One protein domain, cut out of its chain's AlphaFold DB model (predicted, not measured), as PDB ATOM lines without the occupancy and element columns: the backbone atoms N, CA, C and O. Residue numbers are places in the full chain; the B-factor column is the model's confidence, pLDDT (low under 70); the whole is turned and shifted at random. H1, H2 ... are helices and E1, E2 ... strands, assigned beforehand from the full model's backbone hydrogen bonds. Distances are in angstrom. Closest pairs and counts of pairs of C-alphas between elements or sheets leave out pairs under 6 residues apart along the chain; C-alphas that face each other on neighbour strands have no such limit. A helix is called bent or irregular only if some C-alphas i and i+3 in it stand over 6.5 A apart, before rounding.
ATOM      1  N   LEU A  11       1.075  15.714  -0.250       43.69
ATOM      2  CA  LEU A  11       0.357  14.627   0.430       43.69
ATOM      3  C   LEU A  11       0.149  14.960   1.918       43.69
ATOM      4  O   LEU A  11       1.090  15.360   2.611       43.69
ATOM      5  N   MET A  12      -1.080  14.767   2.419       42.28
ATOM      6  CA  MET A  12      -1.436  15.024   3.818       42.28
ATOM      7  C   MET A  12      -1.770  13.738   4.563       42.28
ATOM      8  O   MET A  12      -2.790  13.098   4.326       42.28
ATOM      9  N   LEU A  13      -0.921  13.384   5.529       38.72
ATOM     10  CA  LEU A  13      -1.085  12.171   6.325       38.72
ATOM     11  C   LEU A  13      -1.254  12.492   7.818       38.72
ATOM     12  O   LEU A  13      -0.489  13.296   8.364       38.72
ATOM     13  N   PRO A  14      -2.196  11.828   8.519       39.66
ATOM     14  CA  PRO A  14      -2.193  11.774   9.973       39.66
ATOM     15  C   PRO A  14      -1.015  10.897  10.437       39.66
ATOM     16  O   PRO A  14      -1.124   9.679  10.476       39.66
ATOM     17  N   ILE A  15       0.104  11.556  10.754       46.50
ATOM     18  CA  ILE A  15       1.349  11.065  11.377       46.50
ATOM     19  C   ILE A  15       2.031   9.856  10.707       46.50
ATOM     20  O   ILE A  15       1.574   8.717  10.739       46.50
ATOM     21  N   CYS A  16       3.251  10.112  10.234       43.69
ATOM     22  CA  CYS A  16       4.291   9.123   9.981       43.69
ATOM     23  C   CYS A  16       4.731   8.469  11.311       43.69
ATOM     24  O   CYS A  16       5.461   9.087  12.081       43.69
ATOM     25  N   GLU A  17       4.298   7.244  11.619       35.28
ATOM     26  CA  GLU A  17       4.796   6.470  12.773       35.28
ATOM     27  C   GLU A  17       5.881   5.465  12.344       35.28
ATOM     28  O   GLU A  17       5.595   4.547  11.573       35.28
ATOM     29  N   PRO A  18       7.118   5.571  12.859       38.34
ATOM     30  CA  PRO A  18       8.051   4.439  12.863       38.34
ATOM     31  C   PRO A  18       8.528   4.053  14.284       38.34
ATOM     32  O   PRO A  18       8.225   4.741  15.255       38.34
ATOM     33  N   ARG A  19       9.273   2.930  14.407       40.28
ATOM     34  CA  ARG A  19       9.797   2.299  15.655       40.28
ATOM     35  C   ARG A  19      11.309   2.552  15.940       40.28
ATOM     36  O   ARG A  19      12.083   2.606  14.991       40.28
ATOM     37  N   ARG A 128      11.497  29.358  -8.161       82.69
ATOM     38  CA  ARG A 128      11.465  28.591  -9.424       82.69
ATOM     39  C   ARG A 128      11.309  27.089  -9.252       82.69
ATOM     40  O   ARG A 128      10.852  26.400 -10.158       82.69
ATOM     41  N   SER A 129      11.699  26.572  -8.093       84.75
ATOM     42  CA  SER A 129      11.591  25.147  -7.807       84.75
ATOM     43  C   SER A 129      10.167  24.790  -7.385       84.75
ATOM     44  O   SER A 129       9.662  25.303  -6.383       84.75
ATOM     45  N   SER A 130       9.536  23.865  -8.112       86.00
ATOM     46  CA  SER A 130       8.189  23.381  -7.794       86.00
ATOM     47  C   SER A 130       8.117  22.682  -6.434       86.00
ATOM     48  O   SER A 130       7.130  22.858  -5.722       86.00
ATOM     49  N   TYR A 131       9.166  21.961  -6.014       86.88
ATOM     50  CA  TYR A 131       9.183  21.353  -4.679       86.88
ATOM     51  C   TYR A 131       9.296  22.423  -3.581       86.88
ATOM     52  O   TYR A 131       8.574  22.345  -2.591       86.88
ATOM     53  N   VAL A 132      10.111  23.471  -3.776       90.69
ATOM     54  CA  VAL A 132      10.213  24.590  -2.818       90.69
ATOM     55  C   VAL A 132       8.883  25.338  -2.730       90.69
ATOM     56  O   VAL A 132       8.415  25.641  -1.634       90.69
ATOM     57  N   ALA A 133       8.232  25.588  -3.869       91.81
ATOM     58  CA  ALA A 133       6.904  26.191  -3.910       91.81
ATOM     59  C   ALA A 133       5.872  25.335  -3.152       91.81
ATOM     60  O   ALA A 133       5.111  25.858  -2.339       91.81
ATOM     61  N   ALA A 134       5.880  24.014  -3.344       91.00
ATOM     62  CA  ALA A 134       4.992  23.103  -2.625       91.00
ATOM     63  C   ALA A 134       5.282  23.081  -1.113       91.00
ATOM     64  O   ALA A 134       4.350  23.069  -0.305       91.00
ATOM     65  N   MET A 135       6.555  23.153  -0.713       93.81
ATOM     66  CA  MET A 135       6.942  23.288   0.692       93.81
ATOM     67  C   MET A 135       6.446  24.600   1.305       93.81
ATOM     68  O   MET A 135       5.951  24.590   2.431       93.81
ATOM     69  N   LEU A 136       6.525  25.717   0.572       94.31
ATOM     70  CA  LEU A 136       5.994  27.011   1.016       94.31
ATOM     71  C   LEU A 136       4.480  26.976   1.211       94.31
ATOM     72  O   LEU A 136       3.985  27.585   2.150       94.31
ATOM     73  N   VAL A 137       3.738  26.248   0.370       94.44
ATOM     74  CA  VAL A 137       2.275  26.124   0.481       94.44
ATOM     75  C   VAL A 137       1.848  25.415   1.770       94.44
ATOM     76  O   VAL A 137       0.861  25.823   2.389       94.44
ATOM     77  N   GLY A 138       2.574  24.374   2.191       93.88
ATOM     78  CA  GLY A 138       2.201  23.493   3.308       93.88
ATOM     79  C   GLY A 138       1.788  24.225   4.598       93.88
ATOM     80  O   GLY A 138       0.658  24.034   5.068       93.88
ATOM     81  N   PRO A 139       2.629  25.115   5.158       96.12
ATOM     82  CA  PRO A 139       2.328  25.845   6.389       96.12
ATOM     83  C   PRO A 139       1.065  26.707   6.319       96.12
ATOM     84  O   PRO A 139       0.314  26.786   7.295       96.12
ATOM     85  N   PHE A 140       0.794  27.338   5.173       95.44
ATOM     86  CA  PHE A 140      -0.402  28.163   4.982       95.44
ATOM     87  C   PHE A 140      -1.644  27.315   4.740       95.44
ATOM     88  O   PHE A 140      -2.731  27.660   5.218       95.44
ATOM     89  N   LEU A 141      -1.501  26.195   4.030       94.06
ATOM     90  CA  LEU A 141      -2.583  25.249   3.787       94.06
ATOM     91  C   LEU A 141      -3.105  24.653   5.097       94.06
ATOM     92  O   LEU A 141      -4.314  24.588   5.310       94.06
ATOM     93  N   LEU A 142      -2.196  24.298   6.004       92.62
ATOM     94  CA  LEU A 142      -2.532  23.750   7.316       92.62
ATOM     95  C   LEU A 142      -2.852  24.805   8.378       92.62
ATOM     96  O   LEU A 142      -3.188  24.459   9.506       92.62
ATOM     97  N   SER A 143      -2.814  26.091   8.024       94.25
ATOM     98  CA  SER A 143      -3.028  27.214   8.952       94.25
ATOM     99  C   SER A 143      -1.987  27.333  10.070       94.25
ATOM    100  O   SER A 143      -2.210  28.070  11.031       94.25
ATOM    101  N   SER A 144      -0.845  26.650   9.956       95.00
ATOM    102  CA  SER A 144       0.289  26.870  10.854       95.00
ATOM    103  C   SER A 144       0.858  28.272  10.674       95.00
ATOM    104  O   SER A 144       1.199  28.923  11.659       95.00
ATOM    105  N   LEU A 145       0.844  28.784   9.441       96.12
ATOM    106  CA  LEU A 145       1.009  30.200   9.114       96.12
ATOM    107  C   LEU A 145      -0.283  30.769   8.523       96.12
ATOM    108  O   LEU A 145      -1.119  30.048   7.963       96.12
ATOM    109  N   SER A 146      -0.468  32.072   8.682       94.56
ATOM    110  CA  SER A 146      -1.691  32.765   8.295       94.56
ATOM    111  C   SER A 146      -1.508  33.405   6.929       94.56
ATOM    112  O   SER A 146      -0.475  33.995   6.654       94.56
ATOM    113  N   LEU A 147      -2.514  33.365   6.060       91.00
ATOM    114  CA  LEU A 147      -2.422  34.092   4.789       91.00
ATOM    115  C   LEU A 147      -2.612  35.600   4.992       91.00
ATOM    116  O   LEU A 147      -1.797  36.397   4.545       91.00
ATOM    117  N   ASP A 148      -3.659  35.979   5.729       88.50
ATOM    118  CA  ASP A 148      -4.107  37.376   5.813       88.50
ATOM    119  C   ASP A 148      -3.772  38.058   7.155       88.50
ATOM    120  O   ASP A 148      -4.113  39.221   7.357       88.50
ATOM    121  N   GLN A 149      -3.159  37.335   8.100       88.56
ATOM    122  CA  GLN A 149      -2.849  37.845   9.442       88.56
ATOM    123  C   GLN A 149      -1.340  37.923   9.675       88.56
ATOM    124  O   GLN A 149      -0.568  37.216   9.024       88.56
ATOM    125  N   ASN A 150      -0.953  38.779  10.620       87.00
ATOM    126  CA  ASN A 150       0.397  38.822  11.169       87.00
ATOM    127  C   ASN A 150       0.677  37.497  11.907       87.00
ATOM    128  O   ASN A 150      -0.173  37.007  12.650       87.00
ATOM    129  N   ASP A 151       1.840  36.915  11.665       91.88
ATOM    130  CA  ASP A 151       2.362  35.691  12.271       91.88
ATOM    131  C   ASP A 151       3.481  36.009  13.292       91.88
ATOM    132  O   ASP A 151       4.273  35.137  13.651       91.88
ATOM    133  N   GLU A 152       3.524  37.248  13.800       89.25
ATOM    134  CA  GLU A 152       4.481  37.702  14.809       89.25
ATOM    135  C   GLU A 152       4.558  36.740  16.002       89.25
ATOM    136  O   GLU A 152       3.556  36.352  16.612       89.25
ATOM    137  N   GLY A 153       5.786  36.344  16.339       87.69
ATOM    138  CA  GLY A 153       6.062  35.397  17.419       87.69
ATOM    139  C   GLY A 153       5.873  33.925  17.041       87.69
ATOM    140  O   GLY A 153       6.072  33.054  17.897       87.69
ATOM    141  N   LYS A 154       5.523  33.613  15.786       92.25
ATOM    142  CA  LYS A 154       5.606  32.243  15.276       92.25
ATOM    143  C   LYS A 154       7.050  31.859  14.976       92.25
ATOM    144  O   LYS A 154       7.831  32.649  14.450       92.25
ATOM    145  N   ASN A 155       7.385  30.617  15.316       93.00
ATOM    146  CA  ASN A 155       8.729  30.074  15.166       93.00
ATOM    147  C   ASN A 155       8.755  29.022  14.063       93.00
ATOM    148  O   ASN A 155       7.969  28.065  14.092       93.00
ATOM    149  N   VAL A 156       9.704  29.175  13.143       94.50
ATOM    150  CA  VAL A 156       9.997  28.198  12.094       94.50
ATOM    151  C   VAL A 156      11.353  27.566  12.381       94.50
ATOM    152  O   VAL A 156      12.323  28.270  12.653       94.50
ATOM    153  N   LEU A 157      11.421  26.238  12.317       95.31
ATOM    154  CA  LEU A 157      12.679  25.499  12.285       95.31
ATOM    155  C   LEU A 157      12.843  24.885  10.901       95.31
ATOM    156  O   LEU A 157      11.992  24.116  10.467       95.31
ATOM    157  N   GLU A 158      13.946  25.195  10.234       94.88
ATOM    158  CA  GLU A 158      14.329  24.604   8.955       94.88
ATOM    159  C   GLU A 158      15.578  23.748   9.156       94.88
ATOM    160  O   GLU A 158      16.580  24.198   9.713       94.88
ATOM    161  N   ILE A 159      15.495  22.483   8.750       93.62
ATOM    162  CA  ILE A 159      16.590  21.521   8.807       93.62
ATOM    163  C   ILE A 159      16.961  21.171   7.373       93.62
ATOM    164  O   ILE A 159      16.225  20.447   6.704       93.62
ATOM    165  N   GLY A 160      18.133  21.643   6.956       88.38
ATOM    166  CA  GLY A 160      18.585  21.579   5.570       88.38
ATOM    167  C   GLY A 160      18.249  22.877   4.850       88.38
ATOM    168  O   GLY A 160      17.125  23.080   4.424       88.38
ATOM    169  N   LEU A 161      19.239  23.768   4.772       84.44
ATOM    170  CA  LEU A 161      19.083  25.088   4.158       84.44
ATOM    171  C   LEU A 161      19.087  25.006   2.623       84.44
ATOM    172  O   LEU A 161      18.473  25.835   1.955       84.44
ATOM    173  N   GLY A 162      19.834  24.048   2.062       81.06
ATOM    174  CA  GLY A 162      20.141  24.011   0.633       81.06
ATOM    175  C   GLY A 162      20.724  25.352   0.169       81.06
ATOM    176  O   GLY A 162      21.614  25.910   0.812       81.06
ATOM    177  N   GLY A 163      20.166  25.906  -0.909       78.50
ATOM    178  CA  GLY A 163      20.460  27.265  -1.384       78.50
ATOM    179  C   GLY A 163      19.707  28.394  -0.666       78.50
ATOM    180  O   GLY A 163      19.789  29.547  -1.080       78.50
ATOM    181  N   GLY A 164      18.933  28.085   0.376       85.81
ATOM    182  CA  GLY A 164      18.173  29.050   1.171       85.81
ATOM    183  C   GLY A 164      16.892  29.563   0.513       85.81
ATOM    184  O   GLY A 164      16.239  30.436   1.082       85.81
ATOM    185  N   SER A 165      16.499  29.040  -0.654       87.06
ATOM    186  CA  SER A 165      15.342  29.528  -1.421       87.06
ATOM    187  C   SER A 165      14.040  29.502  -0.615       87.06
ATOM    188  O   SER A 165      13.294  30.478  -0.654       87.06
ATOM    189  N   PHE A 166      13.788  28.434   0.155       91.38
ATOM    190  CA  PHE A 166      12.630  28.355   1.052       91.38
ATOM    191  C   PHE A 166      12.684  29.457   2.118       91.38
ATOM    192  O   PHE A 166      11.759  30.265   2.210       91.38
ATOM    193  N   SER A 167      13.787  29.524   2.874       91.19
ATOM    194  CA  SER A 167      13.967  30.485   3.969       91.19
ATOM    195  C   SER A 167      13.771  31.938   3.527       91.19
ATOM    196  O   SER A 167      13.055  32.715   4.164       91.19
ATOM    197  N   MET A 168      14.358  32.291   2.382       89.50
ATOM    198  CA  MET A 168      14.345  33.641   1.835       89.50
ATOM    199  C   MET A 168      12.964  34.014   1.298       89.50
ATOM    200  O   MET A 168      12.483  35.116   1.566       89.50
ATOM    201  N   ALA A 169      12.309  33.095   0.584       90.44
ATOM    202  CA  ALA A 169      10.954  33.303   0.091       90.44
ATOM    203  C   ALA A 169       9.965  33.452   1.252       90.44
ATOM    204  O   ALA A 169       9.158  34.383   1.265       90.44
ATOM    205  N   LEU A 170      10.068  32.599   2.276       92.06
ATOM    206  CA  LEU A 170       9.220  32.700   3.457       92.06
ATOM    207  C   LEU A 170       9.429  34.030   4.186       92.06
ATOM    208  O   LEU A 170       8.452  34.698   4.511       92.06
ATOM    209  N   HIS A 171      10.679  34.457   4.378       89.75
ATOM    210  CA  HIS A 171      10.980  35.738   5.015       89.75
ATOM    211  C   HIS A 171      10.442  36.939   4.218       89.75
ATOM    212  O   HIS A 171      10.052  37.945   4.807       89.75
ATOM    213  N   ARG A 172      10.374  36.848   2.881       88.75
ATOM    214  CA  ARG A 172       9.732  37.870   2.034       88.75
ATOM    215  C   ARG A 172       8.214  37.882   2.148       88.75
ATOM    216  O   ARG A 172       7.617  38.952   2.075       88.75
ATOM    217  N   LEU A 173       7.596  36.718   2.312       88.56
ATOM    218  CA  LEU A 173       6.150  36.596   2.505       88.56
ATOM    219  C   LEU A 173       5.724  37.023   3.918       88.56
ATOM    220  O   LEU A 173       4.628  37.557   4.093       88.56
ATOM    221  N   LYS A 174       6.580  36.772   4.914       89.19
ATOM    222  CA  LYS A 174       6.332  36.961   6.348       89.19
ATOM    223  C   LYS A 174       7.571  37.505   7.056       89.19
ATOM    224  O   LYS A 174       8.372  36.758   7.615       89.19
ATOM    225  N   HIS A 175       7.720  38.826   7.047       83.56
ATOM    226  CA  HIS A 175       8.856  39.517   7.673       83.56
ATOM    227  C   HIS A 175       8.917  39.372   9.203       83.56
ATOM    228  O   HIS A 175       9.958  39.586   9.813       83.56
ATOM    229  N   ASP A 176       7.788  39.030   9.806       81.88
ATOM    230  CA  ASP A 176       7.517  38.864  11.232       81.88
ATOM    231  C   ASP A 176       7.771  37.435  11.749       81.88
ATOM    232  O   ASP A 176       7.697  37.185  12.956       81.88
ATOM    233  N   VAL A 177       8.096  36.507  10.843       79.69
ATOM    234  CA  VAL A 177       8.447  35.125  11.165       79.69
ATOM    235  C   VAL A 177       9.959  34.996  11.308       79.69
ATOM    236  O   VAL A 177      10.729  35.402  10.435       79.69
ATOM    237  N   TYR A 178      10.383  34.382  12.411       76.00
ATOM    238  CA  TYR A 178      11.793  34.196  12.732       76.00
ATOM    239  C   TYR A 178      12.181  32.716  12.688       76.00
ATOM    240  O   TYR A 178      11.466  31.845  13.198       76.00
ATOM    241  N   PHE A 179      13.366  32.455  12.139       76.25
ATOM    242  CA  PHE A 179      14.062  31.183  12.295       76.25
ATOM    243  C   PHE A 179      14.790  31.212  13.640       76.25
ATOM    244  O   PHE A 179      15.738  31.978  13.821       76.25
ATOM    245  N   THR A 180      14.299  30.457  14.624       72.94
ATOM    246  CA  THR A 180      14.787  30.537  16.012       72.94
ATOM    247  C   THR A 180      15.080  29.161  16.594       72.94
ATOM    248  O   THR A 180      14.565  28.144  16.141       72.94
ATOM    249  N   LEU A 181      15.892  29.122  17.654       68.00
ATOM    250  CA  LEU A 181      16.046  27.941  18.504       68.00
ATOM    251  C   LEU A 181      14.965  27.969  19.596       68.00
ATOM    252  O   LEU A 181      15.220  28.324  20.746       68.00
ATOM    253  N   GLY A 182      13.730  27.657  19.204       68.38
ATOM    254  CA  GLY A 182      12.579  27.562  20.101       68.38
ATOM    255  C   GLY A 182      12.475  26.215  20.826       68.38
ATOM    256  O   GLY A 182      13.028  25.205  20.395       68.38
ATOM    257  N   LEU A 183      11.718  26.184  21.930       79.94
ATOM    258  CA  LEU A 183      11.308  24.922  22.568       79.94
ATOM    259  C   LEU A 183      10.184  24.230  21.783       79.94
ATOM    260  O   LEU A 183      10.105  23.002  21.784       79.94
ATOM    261  N   THR A 184       9.315  25.020  21.138       92.81
ATOM    262  CA  THR A 184       8.248  24.539  20.258       92.81
ATOM    263  C   THR A 184       8.085  25.413  19.016       92.81
ATOM    264  O   THR A 184       8.300  26.627  19.058       92.81
ATOM    265  N   PHE A 185       7.668  24.788  17.917       95.69
ATOM    266  CA  PHE A 185       7.627  25.373  16.580       95.69
ATOM    267  C   PHE A 185       6.216  25.362  15.996       95.69
ATOM    268  O   PHE A 185       5.447  24.418  16.196       95.69
ATOM    269  N   ASP A 186       5.879  26.424  15.268       96.06
ATOM    270  CA  ASP A 186       4.669  26.502  14.450       96.06
ATOM    271  C   ASP A 186       4.885  25.767  13.126       96.06
ATOM    272  O   ASP A 186       3.973  25.126  12.612       96.06
ATOM    273  N   VAL A 187       6.103  25.810  12.594       96.50
ATOM    274  CA  VAL A 187       6.471  25.098  11.374       96.50
ATOM    275  C   VAL A 187       7.822  24.437  11.568       96.50
ATOM    276  O   VAL A 187       8.777  25.069  12.016       96.50
ATOM    277  N   LEU A 188       7.900  23.167  11.202       96.56
ATOM    278  CA  LEU A 188       9.142  22.429  11.068       96.56
ATOM    279  C   LEU A 188       9.296  22.021   9.607       96.56
ATOM    280  O   LEU A 188       8.426  21.345   9.068       96.56
ATOM    281  N   VAL A 189      10.389  22.412   8.971       96.56
ATOM    282  CA  VAL A 189      10.712  22.070   7.585       96.56
ATOM    283  C   VAL A 189      11.921  21.147   7.583       96.56
ATOM    284  O   VAL A 189      12.931  21.439   8.218       96.56
ATOM    285  N   LEU A 190      11.802  20.013   6.897       95.50
ATOM    286  CA  LEU A 190      12.858  19.023   6.745       95.50
ATOM    287  C   LEU A 190      13.189  18.845   5.260       95.50
ATOM    288  O   LEU A 190      12.465  18.164   4.533       95.50
ATOM    289  N   ASP A 191      14.316  19.422   4.857       93.50
ATOM    290  CA  ASP A 191      14.887  19.362   3.509       93.50
ATOM    291  C   ASP A 191      16.392  19.069   3.576       93.50
ATOM    292  O   ASP A 191      17.250  19.761   3.038       93.50
ATOM    293  N   ALA A 192      16.732  18.039   4.348       92.06
ATOM    294  CA  ALA A 192      18.106  17.606   4.546       92.06
ATOM    295  C   ALA A 192      18.290  16.204   3.979       92.06
ATOM    296  O   ALA A 192      17.595  15.278   4.398       92.06
ATOM    297  N   CYS A 193      19.257  16.036   3.082       88.56
ATOM    298  CA  CYS A 193      19.605  14.766   2.445       88.56
ATOM    299  C   CYS A 193      20.943  14.233   2.992       88.56
ATOM    300  O   CYS A 193      21.682  14.956   3.664       88.56
ATOM    301  N   ASP A 194      21.260  12.955   2.756       84.50
ATOM    302  CA  ASP A 194      22.605  12.445   3.078       84.50
ATOM    303  C   ASP A 194      23.658  13.095   2.141       84.50
ATOM    304  O   ASP A 194      23.332  13.602   1.071       84.50
ATOM    305  N   ALA A 195      24.940  13.065   2.520       72.38
ATOM    306  CA  ALA A 195      26.016  13.809   1.841       72.38
ATOM    307  C   ALA A 195      26.333  13.370   0.393       72.38
ATOM    308  O   ALA A 195      27.232  13.924  -0.236       72.38
ATOM    309  N   THR A 196      25.654  12.350  -0.138       69.31
ATOM    310  CA  THR A 196      25.851  11.917  -1.529       69.31
ATOM    311  C   THR A 196      24.859  12.619  -2.455       69.31
ATOM    312  O   THR A 196      23.697  12.789  -2.102       69.31
ATOM    313  N   MET A 197      25.281  12.992  -3.662       61.50
ATOM    314  CA  MET A 197      24.443  13.751  -4.611       61.50
ATOM    315  C   MET A 197      23.174  13.024  -5.066       61.50
ATOM    316  O   MET A 197      22.255  13.653  -5.555       61.50
ATOM    317  N   ARG A 198      23.107  11.700  -4.893       67.38
ATOM    318  CA  ARG A 198      21.925  10.873  -5.200       67.38
ATOM    319  C   ARG A 198      21.356  10.224  -3.942       67.38
ATOM    320  O   ARG A 198      20.895   9.079  -3.963       67.38
ATOM    321  N   SER A 199      21.492  10.902  -2.810       72.56
ATOM    322  CA  SER A 199      20.940  10.416  -1.553       72.56
ATOM    323  C   SER A 199      19.430  10.529  -1.567       72.56
ATOM    324  O   SER A 199      18.875  11.502  -2.063       72.56
ATOM    325  N   ALA A 200      18.764   9.564  -0.942       82.00
ATOM    326  CA  ALA A 200      17.369   9.754  -0.591       82.00
ATOM    327  C   ALA A 200      17.236  10.948   0.367       82.00
ATOM    328  O   ALA A 200      18.035  11.089   1.300       82.00
ATOM    329  N   CYS A 201      16.197  11.747   0.164       87.31
ATOM    330  CA  CYS A 201      15.783  12.782   1.102       87.31
ATOM    331  C   CYS A 201      14.501  12.303   1.808       87.31
ATOM    332  O   CYS A 201      13.633  11.726   1.147       87.31
ATOM    333  N   PRO A 202      14.377  12.461   3.138       91.75
ATOM    334  CA  PRO A 202      15.380  13.030   4.028       91.75
ATOM    335  C   PRO A 202      16.519  12.047   4.373       91.75
ATOM    336  O   PRO A 202      16.395  10.824   4.225       91.75
ATOM    337  N   ALA A 203      17.621  12.595   4.893       91.50
ATOM    338  CA  ALA A 203      18.817  11.877   5.317       91.50
ATOM    339  C   ALA A 203      18.463  10.711   6.248       91.50
ATOM    340  O   ALA A 203      17.481  10.756   7.001       91.50
ATOM    341  N   ARG A 204      19.267   9.643   6.239       88.81
ATOM    342  CA  ARG A 204      18.991   8.424   7.022       88.81
ATOM    343  C   ARG A 204      18.737   8.710   8.503       88.81
ATOM    344  O   ARG A 204      17.874   8.064   9.098       88.81
ATOM    345  N   ALA A 205      19.443   9.680   9.078       90.88
ATOM    346  CA  ALA A 205      19.275  10.085  10.472       90.88
ATOM    347  C   ALA A 205      17.852  10.590  10.785       90.88
ATOM    348  O   ALA A 205      17.321  10.302  11.855       90.88
ATOM    349  N   PHE A 206      17.203  11.281   9.844       93.12
ATOM    350  CA  PHE A 206      15.870  11.860  10.040       93.12
ATOM    351  C   PHE A 206      14.725  10.887   9.753       93.12
ATOM    352  O   PHE A 206      13.603  11.110  10.194       93.12
ATOM    353  N   ARG A 207      15.005   9.766   9.081       87.81
ATOM    354  CA  ARG A 207      14.033   8.680   8.855       87.81
ATOM    355  C   ARG A 207      13.810   7.805  10.097       87.81
ATOM    356  O   ARG A 207      13.010   6.872  10.066       87.81
ATOM    357  N   ASN A 208      14.521   8.087  11.189       87.06
ATOM    358  CA  ASN A 208      14.390   7.368  12.446       87.06
ATOM    359  C   ASN A 208      13.098   7.766  13.178       87.06
ATOM    360  O   ASN A 208      12.800   8.937  13.394       87.06
ATOM    361  N   ALA A 209      12.377   6.755  13.642       85.50
ATOM    362  CA  ALA A 209      11.215   6.852  14.513       85.50
ATOM    363  C   ALA A 209      11.305   7.830  15.676       85.50
ATOM    364  O   ALA A 209      10.408   8.638  15.900       85.50
ATOM    365  N   SER A 210      12.387   7.725  16.442       87.19
ATOM    366  CA  SER A 210      12.618   8.543  17.621       87.19
ATOM    367  C   SER A 210      12.840   9.998  17.226       87.19
ATOM    368  O   SER A 210      12.398  10.898  17.936       87.19
ATOM    369  N   VAL A 211      13.466  10.235  16.071       90.44
ATOM    370  CA  VAL A 211      13.657  11.574  15.516       90.44
ATOM    371  C   VAL A 211      12.320  12.136  15.051       90.44
ATOM    372  O   VAL A 211      11.962  13.225  15.478       90.44
ATOM    373  N   ILE A 212      11.520  11.367  14.312       87.88
ATOM    374  CA  ILE A 212      10.166  11.771  13.901       87.88
ATOM    375  C   ILE A 212       9.266  12.038  15.120       87.88
ATOM    376  O   ILE A 212       8.533  13.024  15.162       87.88
ATOM    377  N   SER A 213       9.363  11.220  16.169       88.50
ATOM    378  CA  SER A 213       8.650  11.445  17.430       88.50
ATOM    379  C   SER A 213       9.108  12.731  18.128       88.50
ATOM    380  O   SER A 213       8.274  13.495  18.611       88.50
ATOM    381  N   ARG A 214      10.414  13.029  18.136       93.31
ATOM    382  CA  ARG A 214      10.941  14.306  18.650       93.31
ATOM    383  C   ARG A 214      10.442  15.487  17.827       93.31
ATOM    384  O   ARG A 214       9.990  16.452  18.426       93.31
ATOM    385  N   MET A 215      10.459  15.382  16.500       93.81
ATOM    386  CA  MET A 215       9.916  16.386  15.580       93.81
ATOM    387  C   MET A 215       8.441  16.671  15.880       93.81
ATOM    388  O   MET A 215       8.053  17.825  16.011       93.81
ATOM    389  N   LYS A 216       7.633  15.629  16.111       92.12
ATOM    390  CA  LYS A 216       6.245  15.783  16.568       92.12
ATOM    391  C   LYS A 216       6.153  16.500  17.920       92.12
ATOM    392  O   LYS A 216       5.307  17.369  18.083       92.12
ATOM    393  N   ASN A 217       6.997  16.141  18.887       93.94
ATOM    394  CA  ASN A 217       6.935  16.688  20.250       93.94
ATOM    395  C   ASN A 217       7.399  18.147  20.350       93.94
ATOM    396  O   ASN A 217       7.006  18.836  21.288       93.94
ATOM    397  N   ILE A 218       8.231  18.611  19.417       95.25
ATOM    398  CA  ILE A 218       8.628  20.022  19.331       95.25
ATOM    399  C   ILE A 218       7.648  20.850  18.494       95.25
ATOM    400  O   ILE A 218       7.810  22.059  18.411       95.25
ATOM    401  N   LEU A 219       6.624  20.257  17.878       95.75
ATOM    402  CA  LEU A 219       5.578  21.023  17.204       95.75
ATOM    403  C   LEU A 219       4.504  21.469  18.194       95.75
ATOM    404  O   LEU A 219       4.062  20.711  19.059       95.75
ATOM    405  N   LYS A 220       4.022  22.701  18.026       95.69
ATOM    406  CA  LYS A 220       2.760  23.133  18.638       95.69
ATOM    407  C   LYS A 220       1.615  22.279  18.099       95.69
ATOM    408  O   LYS A 220       1.685  21.776  16.985       95.69
ATOM    409  N   ILE A 221       0.508  22.179  18.838       94.06
ATOM    410  CA  ILE A 221      -0.661  21.391  18.404       94.06
ATOM    411  C   ILE A 221      -1.270  21.884  17.076       94.06
ATOM    412  O   ILE A 221      -1.838  21.092  16.334       94.06
ATOM    413  N   THR A 222      -1.119  23.174  16.762       94.62
ATOM    414  CA  THR A 222      -1.513  23.805  15.489       94.62
ATOM    415  C   THR A 222      -0.376  23.865  14.464       94.62
ATOM    416  O   THR A 222      -0.536  24.437  13.384       94.62
ATOM    417  N   GLY A 223       0.799  23.350  14.823       95.56
ATOM    418  CA  GLY A 223       1.974  23.388  13.976       95.56
ATOM    419  C   GLY A 223       1.939  22.334  12.876       95.56
ATOM    420  O   GLY A 223       1.112  21.417  12.894       95.56
ATOM    421  N   SER A 224       2.858  22.458  11.926       95.62
ATOM    422  CA  SER A 224       3.009  21.511  10.823       95.62
ATOM    423  C   SER A 224       4.456  21.106  10.598       95.62
ATOM    424  O   SER A 224       5.384  21.880  10.823       95.62
ATOM    425  N   LEU A 225       4.625  19.871  10.133       96.00
ATOM    426  CA  LEU A 225       5.876  19.349   9.601       96.00
ATOM    427  C   LEU A 225       5.773  19.307   8.076       96.00
ATOM    428  O   LEU A 225       4.899  18.623   7.557       96.00
ATOM    429  N   VAL A 226       6.667  19.992   7.376       95.75
ATOM    430  CA  VAL A 226       6.834  19.938   5.920       95.75
ATOM    431  C   VAL A 226       8.090  19.122   5.624       95.75
ATOM    432  O   VAL A 226       9.146  19.412   6.179       95.75
ATOM    433  N   VAL A 227       8.004  18.106   4.771       93.50
ATOM    434  CA  VAL A 227       9.141  17.234   4.437       93.50
ATOM    435  C   VAL A 227       9.274  17.114   2.932       93.50
ATOM    436  O   VAL A 227       8.312  16.729   2.267       93.50
ATOM    437  N   ASN A 228      10.471  17.369   2.412       91.50
ATOM    438  CA  ASN A 228      10.828  16.965   1.061       91.50
ATOM    439  C   ASN A 228      11.267  15.494   1.061       91.50
ATOM    440  O   ASN A 228      12.162  15.091   1.812       91.50
ATOM    441  N   ILE A 229      10.624  14.680   0.228       88.19
ATOM    442  CA  ILE A 229      10.993  13.289  -0.004       88.19
ATOM    443  C   ILE A 229      11.492  13.140  -1.430       88.19
ATOM    444  O   ILE A 229      10.726  13.266  -2.384       88.19
ATOM    445  N   LEU A 230      12.763  12.771  -1.551       84.31
ATOM    446  CA  LEU A 230      13.394  12.424  -2.815       84.31
ATOM    447  C   LEU A 230      13.596  10.912  -2.854       84.31
ATOM    448  O   LEU A 230      14.395  10.365  -2.084       84.31
ATOM    449  N   SER A 231      12.851  10.235  -3.729       76.19
ATOM    450  CA  SER A 231      13.024   8.804  -3.992       76.19
ATOM    451  C   SER A 231      13.763   8.596  -5.307       76.19
ATOM    452  O   SER A 231      13.400   9.168  -6.334       76.19
ATOM    453  N   ASN A 232      14.766   7.722  -5.269       68.12
ATOM    454  CA  ASN A 232      15.422   7.211  -6.462       68.12
ATOM    455  C   ASN A 232      14.747   5.906  -6.875       68.12
ATOM    456  O   ASN A 232      15.105   4.838  -6.372       68.12
ATOM    457  N   ASP A 233      13.797   5.984  -7.806       54.84
ATOM    458  CA  ASP A 233      13.201   4.798  -8.415       54.84
ATOM    459  C   ASP A 233      14.236   4.131  -9.328       54.84
ATOM    460  O   ASP A 233      14.407   4.456 -10.503       54.84
ATOM    461  N   ARG A 234      14.985   3.184  -8.758       53.94
ATOM    462  CA  ARG A 234      15.802   2.236  -9.517       53.94
ATOM    463  C   ARG A 234      14.961   1.013  -9.857       53.94
ATOM    464  O   ARG A 234      15.150  -0.047  -9.265       53.94
ATOM    465  N   GLU A 235      14.088   1.133 -10.846       45.62
ATOM    466  CA  GLU A 235      13.519  -0.041 -11.507       45.62
ATOM    467  C   GLU A 235      13.911  -0.066 -12.987       45.62
ATOM    468  O   GLU A 235      13.499   0.773 -13.780       45.62
ATOM    469  N   GLY A 236      14.716  -1.068 -13.360       49.25
ATOM    470  CA  GLY A 236      14.940  -1.462 -14.751       49.25
ATOM    471  C   GLY A 236      16.239  -0.948 -15.374       49.25
ATOM    472  O   GLY A 236      16.489   0.245 -15.502       49.25
ATOM    473  N   SER A 237      17.079  -1.884 -15.809       53.09
ATOM    474  CA  SER A 237      18.308  -1.636 -16.557       53.09
ATOM    475  C   SER A 237      18.068  -0.782 -17.814       53.09
ATOM    476  O   SER A 237      17.491  -1.270 -18.785       53.09
ATOM    477  N   GLY A 238      18.577   0.455 -17.833       51.12
ATOM    478  CA  GLY A 238      18.947   1.140 -19.080       51.12
ATOM    479  C   GLY A 238      18.219   2.434 -19.457       51.12
ATOM    480  O   GLY A 238      18.486   2.936 -20.543       51.12
ATOM    481  N   SER A 239      17.358   3.014 -18.617       49.47
ATOM    482  CA  SER A 239      16.718   4.309 -18.912       49.47
ATOM    483  C   SER A 239      16.856   5.281 -17.740       49.47
ATOM    484  O   SER A 239      16.804   4.860 -16.588       49.47
ATOM    485  N   SER A 240      17.080   6.561 -18.054       50.47
ATOM    486  CA  SER A 240      17.314   7.674 -17.122       50.47
ATOM    487  C   SER A 240      16.397   7.608 -15.893       50.47
ATOM    488  O   SER A 240      15.173   7.694 -16.016       50.47
ATOM    489  N   THR A 241      16.990   7.428 -14.707       53.28
ATOM    490  CA  THR A 241      16.277   7.473 -13.426       53.28
ATOM    491  C   THR A 241      15.759   8.889 -13.231       53.28
ATOM    492  O   THR A 241      16.551   9.805 -13.023       53.28
ATOM    493  N   ARG A 242      14.444   9.084 -13.336       60.59
ATOM    494  CA  ARG A 242      13.823  10.372 -13.028       60.59
ATOM    495  C   ARG A 242      13.669  10.486 -11.523       60.59
ATOM    496  O   ARG A 242      12.929   9.712 -10.926       60.59
ATOM    497  N   GLU A 243      14.349  11.459 -10.944       64.44
ATOM    498  CA  GLU A 243      14.143  11.839  -9.557       64.44
ATOM    499  C   GLU A 243      12.746  12.454  -9.396       64.44
ATOM    500  O   GLU A 243      12.300  13.266 -10.214       64.44
ATOM    501  N   VAL A 244      12.019  12.022  -8.364       73.06
ATOM    502  CA  VAL A 244      10.692  12.552  -8.038       73.06
ATOM    503  C   VAL A 244      10.751  13.144  -6.640       73.06
ATOM    504  O   VAL A 244      10.920  12.415  -5.662       73.06
ATOM    505  N   ASN A 245      10.591  14.466  -6.564       80.44
ATOM    506  CA  ASN A 245      10.352  15.168  -5.310       80.44
ATOM    507  C   ASN A 245       8.869  15.040  -4.943       80.44
ATOM    508  O   ASN A 245       7.983  15.333  -5.754       80.44
ATOM    509  N   VAL A 246       8.612  14.600  -3.717       83.88
ATOM    510  CA  VAL A 246       7.285  14.531  -3.107       83.88
ATOM    511  C   VAL A 246       7.323  15.355  -1.833       83.88
ATOM    512  O   VAL A 246       8.126  15.081  -0.944       83.88
ATOM    513  N   VAL A 247       6.430  16.334  -1.716       86.81
ATOM    514  CA  VAL A 247       6.337  17.145  -0.501       86.81
ATOM    515  C   VAL A 247       5.230  16.587   0.381       86.81
ATOM    516  O   VAL A 247       4.063  16.515  -0.009       86.81
ATOM    517  N   LEU A 248       5.591  16.186   1.595       87.88
ATOM    518  CA  LEU A 248       4.628  15.803   2.620       87.88
ATOM    519  C   LEU A 248       4.384  16.971   3.554       87.88
ATOM    520  O   LEU A 248       5.334  17.611   3.999       87.88
ATOM    521  N   THR A 249       3.123  17.198   3.916       89.19
ATOM    522  CA  THR A 249       2.812  18.063   5.055       89.19
ATOM    523  C   THR A 249       1.989  17.313   6.094       89.19
ATOM    524  O   THR A 249       0.959  16.712   5.791       89.19
ATOM    525  N   CYS A 250       2.453  17.328   7.338       89.25
ATOM    526  CA  CYS A 250       1.892  16.566   8.446       89.25
ATOM    527  C   CYS A 250       1.464  17.482   9.595       89.25
ATOM    528  O   CYS A 250       2.078  18.518   9.848       89.25
ATOM    529  N   VAL A 251       0.445  17.045  10.338       88.44
ATOM    530  CA  VAL A 251      -0.039  17.677  11.577       88.44
ATOM    531  C   VAL A 251       0.166  16.746  12.780       88.44
ATOM    532  O   VAL A 251       0.158  15.523  12.610       88.44
ATOM    533  N   PRO A 252       0.328  17.273  14.009       88.50
ATOM    534  CA  PRO A 252       0.573  16.455  15.200       88.50
ATOM    535  C   PRO A 252      -0.696  15.828  15.802       88.50
ATOM    536  O   PRO A 252      -0.594  15.075  16.776       88.50
ATOM    537  N   TYR A 253      -1.878  16.123  15.251       83.19
ATOM    538  CA  TYR A 253      -3.170  15.608  15.703       83.19
ATOM    539  C   TYR A 253      -3.771  14.589  14.726       83.19
ATOM    540  O   TYR A 253      -3.456  14.559  13.537       83.19
ATOM    541  N   SER A 254      -4.670  13.751  15.238       82.94
ATOM    542  CA  SER A 254      -5.393  12.770  14.430       82.94
ATOM    543  C   SER A 254      -6.551  13.421  13.679       82.94
ATOM    544  O   SER A 254      -7.324  14.184  14.255       82.94
ATOM    545  N   ILE A 255      -6.714  13.068  12.404       78.25
ATOM    546  CA  ILE A 255      -7.837  13.515  11.574       78.25
ATOM    547  C   ILE A 255      -8.960  12.480  11.693       78.25
ATOM    548  O   ILE A 255      -8.802  11.339  11.265       78.25
ATOM    549  N   SER A 256     -10.089  12.866  12.286       84.31
ATOM    550  CA  SER A 256     -11.244  11.976  12.480       84.31
ATOM    551  C   SER A 256     -12.102  11.823  11.219       84.31
ATOM    552  O   SER A 256     -12.603  10.733  10.954       84.31
ATOM    553  N   ASN A 257     -12.243  12.887  10.418       86.12
ATOM    554  CA  ASN A 257     -12.995  12.891   9.162       86.12
ATOM    555  C   ASN A 257     -12.105  13.321   7.989       86.12
ATOM    556  O   ASN A 257     -12.050  14.492   7.615       86.12
ATOM    557  N   VAL A 258     -11.407  12.351   7.394       81.31
ATOM    558  CA  VAL A 258     -10.457  12.595   6.294       81.31
ATOM    559  C   VAL A 258     -11.123  13.294   5.105       81.31
ATOM    560  O   VAL A 258     -10.526  14.187   4.517       81.31
ATOM    561  N   ARG A 259     -12.370  12.941   4.763       79.62
ATOM    562  CA  ARG A 259     -13.061  13.508   3.593       79.62
ATOM    563  C   ARG A 259     -13.401  14.985   3.784       79.62
ATOM    564  O   ARG A 259     -13.200  15.777   2.870       79.62
ATOM    565  N   GLU A 260     -13.923  15.344   4.951       84.19
ATOM    566  CA  GLU A 260     -14.226  16.741   5.280       84.19
ATOM    567  C   GLU A 260     -12.949  17.578   5.339       84.19
ATOM    568  O   GLU A 260     -12.887  18.652   4.739       84.19
ATOM    569  N   GLN A 261     -11.896  17.041   5.960       82.12
ATOM    570  CA  GLN A 261     -10.607  17.714   6.038       82.12
ATOM    571  C   GLN A 261      -9.985  17.923   4.645       82.12
ATOM    572  O   GLN A 261      -9.510  19.013   4.336       82.12
ATOM    573  N   LEU A 262     -10.043  16.912   3.772       80.56
ATOM    574  CA  LEU A 262      -9.574  17.012   2.390       80.56
ATOM    575  C   LEU A 262     -10.376  18.050   1.592       80.56
ATOM    576  O   LEU A 262      -9.798  18.824   0.833       80.56
ATOM    577  N   SER A 263     -11.698  18.113   1.787       85.12
ATOM    578  CA  SER A 263     -12.537  19.146   1.168       85.12
ATOM    579  C   SER A 263     -12.125  20.547   1.618       85.12
ATOM    580  O   SER A 263     -11.987  21.438   0.781       85.12
ATOM    581  N   PHE A 264     -11.899  20.738   2.921       88.19
ATOM    582  CA  PHE A 264     -11.426  22.006   3.473       88.19
ATOM    583  C   PHE A 264     -10.090  22.426   2.848       88.19
ATOM    584  O   PHE A 264      -9.941  23.564   2.397       88.19
ATOM    585  N   TYR A 265      -9.132  21.501   2.763       88.19
ATOM    586  CA  TYR A 265      -7.831  21.808   2.190       88.19
ATOM    587  C   TYR A 265      -7.877  22.058   0.686       88.19
ATOM    588  O   TYR A 265      -7.211  22.977   0.231       88.19
ATOM    589  N   ASN A 266      -8.688  21.336  -0.088       85.12
ATOM    590  CA  ASN A 266      -8.819  21.592  -1.527       85.12
ATOM    591  C   ASN A 266      -9.315  23.016  -1.806       85.12
ATOM    592  O   ASN A 266      -8.755  23.721  -2.643       85.12
ATOM    593  N   THR A 267     -10.325  23.479  -1.063       89.25
ATOM    594  CA  THR A 267     -10.806  24.863  -1.179       89.25
ATOM    595  C   THR A 267      -9.726  25.869  -0.783       89.25
ATOM    596  O   THR A 267      -9.576  26.911  -1.420       89.25
ATOM    597  N   ARG A 268      -8.953  25.565   0.263       90.81
ATOM    598  CA  ARG A 268      -7.895  26.451   0.750       90.81
ATOM    599  C   ARG A 268      -6.668  26.475  -0.162       90.81
ATOM    600  O   ARG A 268      -6.071  27.535  -0.299       90.81
ATOM    601  N   LEU A 269      -6.318  25.362  -0.803       89.38
ATOM    602  CA  LEU A 269      -5.146  25.233  -1.667       89.38
ATOM    603  C   LEU A 269      -5.184  26.241  -2.814       89.38
ATOM    604  O   LEU A 269      -4.223  26.981  -2.989       89.38
ATOM    605  N   VAL A 270      -6.314  26.337  -3.519       90.25
ATOM    606  CA  VAL A 270      -6.500  27.309  -4.610       90.25
ATOM    607  C   VAL A 270      -6.234  28.734  -4.122       90.25
ATOM    608  O   VAL A 270      -5.537  29.507  -4.773       90.25
ATOM    609  N   ARG A 271      -6.745  29.076  -2.934       93.38
ATOM    610  CA  ARG A 271      -6.525  30.394  -2.335       93.38
ATOM    611  C   ARG A 271      -5.060  30.621  -1.958       93.38
ATOM    612  O   ARG A 271      -4.553  31.706  -2.217       93.38
ATOM    613  N   VAL A 272      -4.405  29.633  -1.345       92.94
ATOM    614  CA  VAL A 272      -2.994  29.722  -0.934       92.94
ATOM    615  C   VAL A 272      -2.101  29.913  -2.157       92.94
ATOM    616  O   VAL A 272      -1.342  30.873  -2.195       92.94
ATOM    617  N   VAL A 273      -2.220  29.045  -3.166       91.31
ATOM    618  CA  VAL A 273      -1.399  29.098  -4.386       91.31
ATOM    619  C   VAL A 273      -1.547  30.455  -5.074       91.31
ATOM    620  O   VAL A 273      -0.540  31.101  -5.359       91.31
ATOM    621  N   SER A 274      -2.784  30.937  -5.215       91.81
ATOM    622  CA  SER A 274      -3.062  32.230  -5.838       91.81
ATOM    623  C   SER A 274      -2.521  33.420  -5.038       91.81
ATOM    624  O   SER A 274      -1.876  34.310  -5.594       91.81
ATOM    625  N   GLN A 275      -2.727  33.452  -3.717       91.75
ATOM    626  CA  GLN A 275      -2.232  34.553  -2.882       91.75
ATOM    627  C   GLN A 275      -0.701  34.590  -2.803       91.75
ATOM    628  O   GLN A 275      -0.126  35.675  -2.721       91.75
ATOM    629  N   LEU A 276      -0.048  33.427  -2.861       90.25
ATOM    630  CA  LEU A 276       1.409  33.318  -2.916       90.25
ATOM    631  C   LEU A 276       1.976  33.527  -4.333       90.25
ATOM    632  O   LEU A 276       3.194  33.560  -4.481       90.25
ATOM    633  N   LYS A 277       1.119  33.707  -5.351       92.06
ATOM    634  CA  LYS A 277       1.489  33.852  -6.771       92.06
ATOM    635  C   LYS A 277       2.317  32.674  -7.294       92.06
ATOM    636  O   LYS A 277       3.293  32.859  -8.012       92.06
ATOM    637  N   LEU A 278       1.925  31.461  -6.908       89.81
ATOM    638  CA  LEU A 278       2.606  30.221  -7.286       89.81
ATOM    639  C   LEU A 278       1.884  29.462  -8.410       89.81
ATOM    640  O   LEU A 278       2.274  28.337  -8.720       89.81
ATOM    641  N   ASP A 279       0.844  30.045  -9.016       89.69
ATOM    642  CA  ASP A 279       0.023  29.393 -10.046       89.69
ATOM    643  C   ASP A 279       0.858  28.921 -11.246       89.69
ATOM    644  O   ASP A 279       0.678  27.801 -11.716       89.69
ATOM    645  N   ASP A 280       1.829  29.725 -11.686       86.06
ATOM    646  CA  ASP A 280       2.684  29.410 -12.841       86.06
ATOM    647  C   ASP A 280       3.714  28.302 -12.552       86.06
ATOM    648  O   ASP A 280       4.246  27.686 -13.474       86.06
ATOM    649  N   ILE A 281       4.003  28.045 -11.271       84.88
ATOM    650  CA  ILE A 281       5.029  27.087 -10.824       84.88
ATOM    651  C   ILE A 281       4.397  25.750 -10.448       84.88
ATOM    652  O   ILE A 281       4.923  24.687 -10.773       84.88
ATOM    653  N   LEU A 282       3.286  25.808  -9.717       83.12
ATOM    654  CA  LEU A 282       2.586  24.640  -9.197       83.12
ATOM    655  C   LEU A 282       1.490  24.145 -10.145       83.12
ATOM    656  O   LEU A 282       1.118  22.972 -10.082       83.12
ATOM    657  N   GLY A 283       1.007  25.009 -11.045       70.88
ATOM    658  CA  GLY A 283       0.077  24.668 -12.116       70.88
ATOM    659  C   GLY A 283      -1.098  23.800 -11.659       70.88
ATOM    660  O   GLY A 283      -1.695  24.007 -10.602       70.88
TER     661      GLY A 283
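What this domain is: This is residues 11 to 19 and 128 to 283 of the 289 residues of an uncharacterized protein of Angiostrongylus cantonensis (UniProt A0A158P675). A twisted sheet of five strands has helix H1 lying along one face and helix H3 along the other, while H2, H4 and H5 pack round H1. The hairpin of E4 and E5 reaches out of this body, and residues 235 to 240 at its tip stick out free. The printed part has 165 residues, with five named helices and five named strands in the order E1 H1 E2 H2 E3 H3 E4 E5 H4 H5. The sheet is mixed, in the order E1 E5 E4 E3 E2, and the class is mixed, helices and strands. The whole is compact, with a radius of gyration of the C-alphas of 16.0 A and spans of 51 by 38 by 35 A.

How they stand to each other: In the sheet, E4, residues 219 to 231, and E5, residues 244 to 251, are antiparallel neighbours and form a hairpin; N 227 and O 248 are 2.8 A apart, within hydrogen-bond range. E4 bends by 119 degrees at residue 222. E3, residues 185 to 190, is parallel to E4, with N 226 and O 188 at 2.8 A. E2, residues 155 to 159, is an edge strand parallel to E3, with N 189 and O 157 at 2.8 A. The other edge strand, E1, residues 11 to 14, is parallel to E5, with N 249 and O 11 at 3.0 A. H1, residues 130 to 141, is on the sheet at a height of 8.2 A, over E4 and only just over E5, on which 3 of its C-alphas fall. It runs along the strands, at 16 degrees to E4 on the local plane. H3, residues 209 to 217, lies on the opposite face at a height of 10.9 A, over E4 and only just over E3, on which 3 of its C-alphas fall. It runs along the strands, at 7 degrees to E4 on the local plane. H1 is the hub, touching three helices. With residues 132 to 136 alone it touches H2, residues 165 to 173, at a steep tilt of 42 degrees, the same way; the closest C-alphas, of Val 132 and Phe 166, are 5.9 A apart. With residues 137 to 141 alone it touches H4, residues 258 to 275, at a steep tilt of 65 degrees, opposite ways; the closest C-alphas, of Leu 141 and Leu 269, are 6.0 A apart. With residues 130 to 134 alone it touches H5, residues 279 to 282; the closest C-alphas, of Ser 130 and Ile 281, are 5.7 A apart. H2 and H4 only graze the sheet, and H5 is not on it. E2, H2 and E3 form a strand-helix-strand unit, two parallel neighbour strands with a helix between them along the chain, with a left-handed crossover; E3, H3 and E4 form another, with a right-handed one. Every O i to N i+4 pair is within hydrogen-bond range in H2 and H3, against 6 of 8 in H1 and 12 of 14 in H4; H5 is too short for such a pair.

Where its parts are: E1 begins at C-alpha 11, at (0.357, 14.627, 0.430). E4 is 25.6 A long, from C-alpha 219 at (5.578, 21.023, 17.204), and E5 is 22.9 A long. E2 and E3 measure 13.2 A and 12.8 A. H1, 15.9 A long, is only just irregular: C-alphas 136 and 139 are 6.6 A apart. H2 and H3 are 12.2 A long each. H4, 25.2 A long, has a kink of 27 degrees near residue 267. H5 ends at C-alpha 282, at (2.586, 24.640, -9.197).

The domain as a whole: The two C-alphas farthest apart are those of Asn 150 and Ser 237, at 52.2 A. Residues 20 to 127 are cut out, and C-alphas 19 and 128 are 36.4 A apart across the cut. The links H1 to E2, H2 to E3, E3 to H3 and E4 to E5 are long. The mean pLDDT of the printed part is 82.9, and residues 11 to 19, 181 to 182, 196 to 198 and 232 to 243 are under 70.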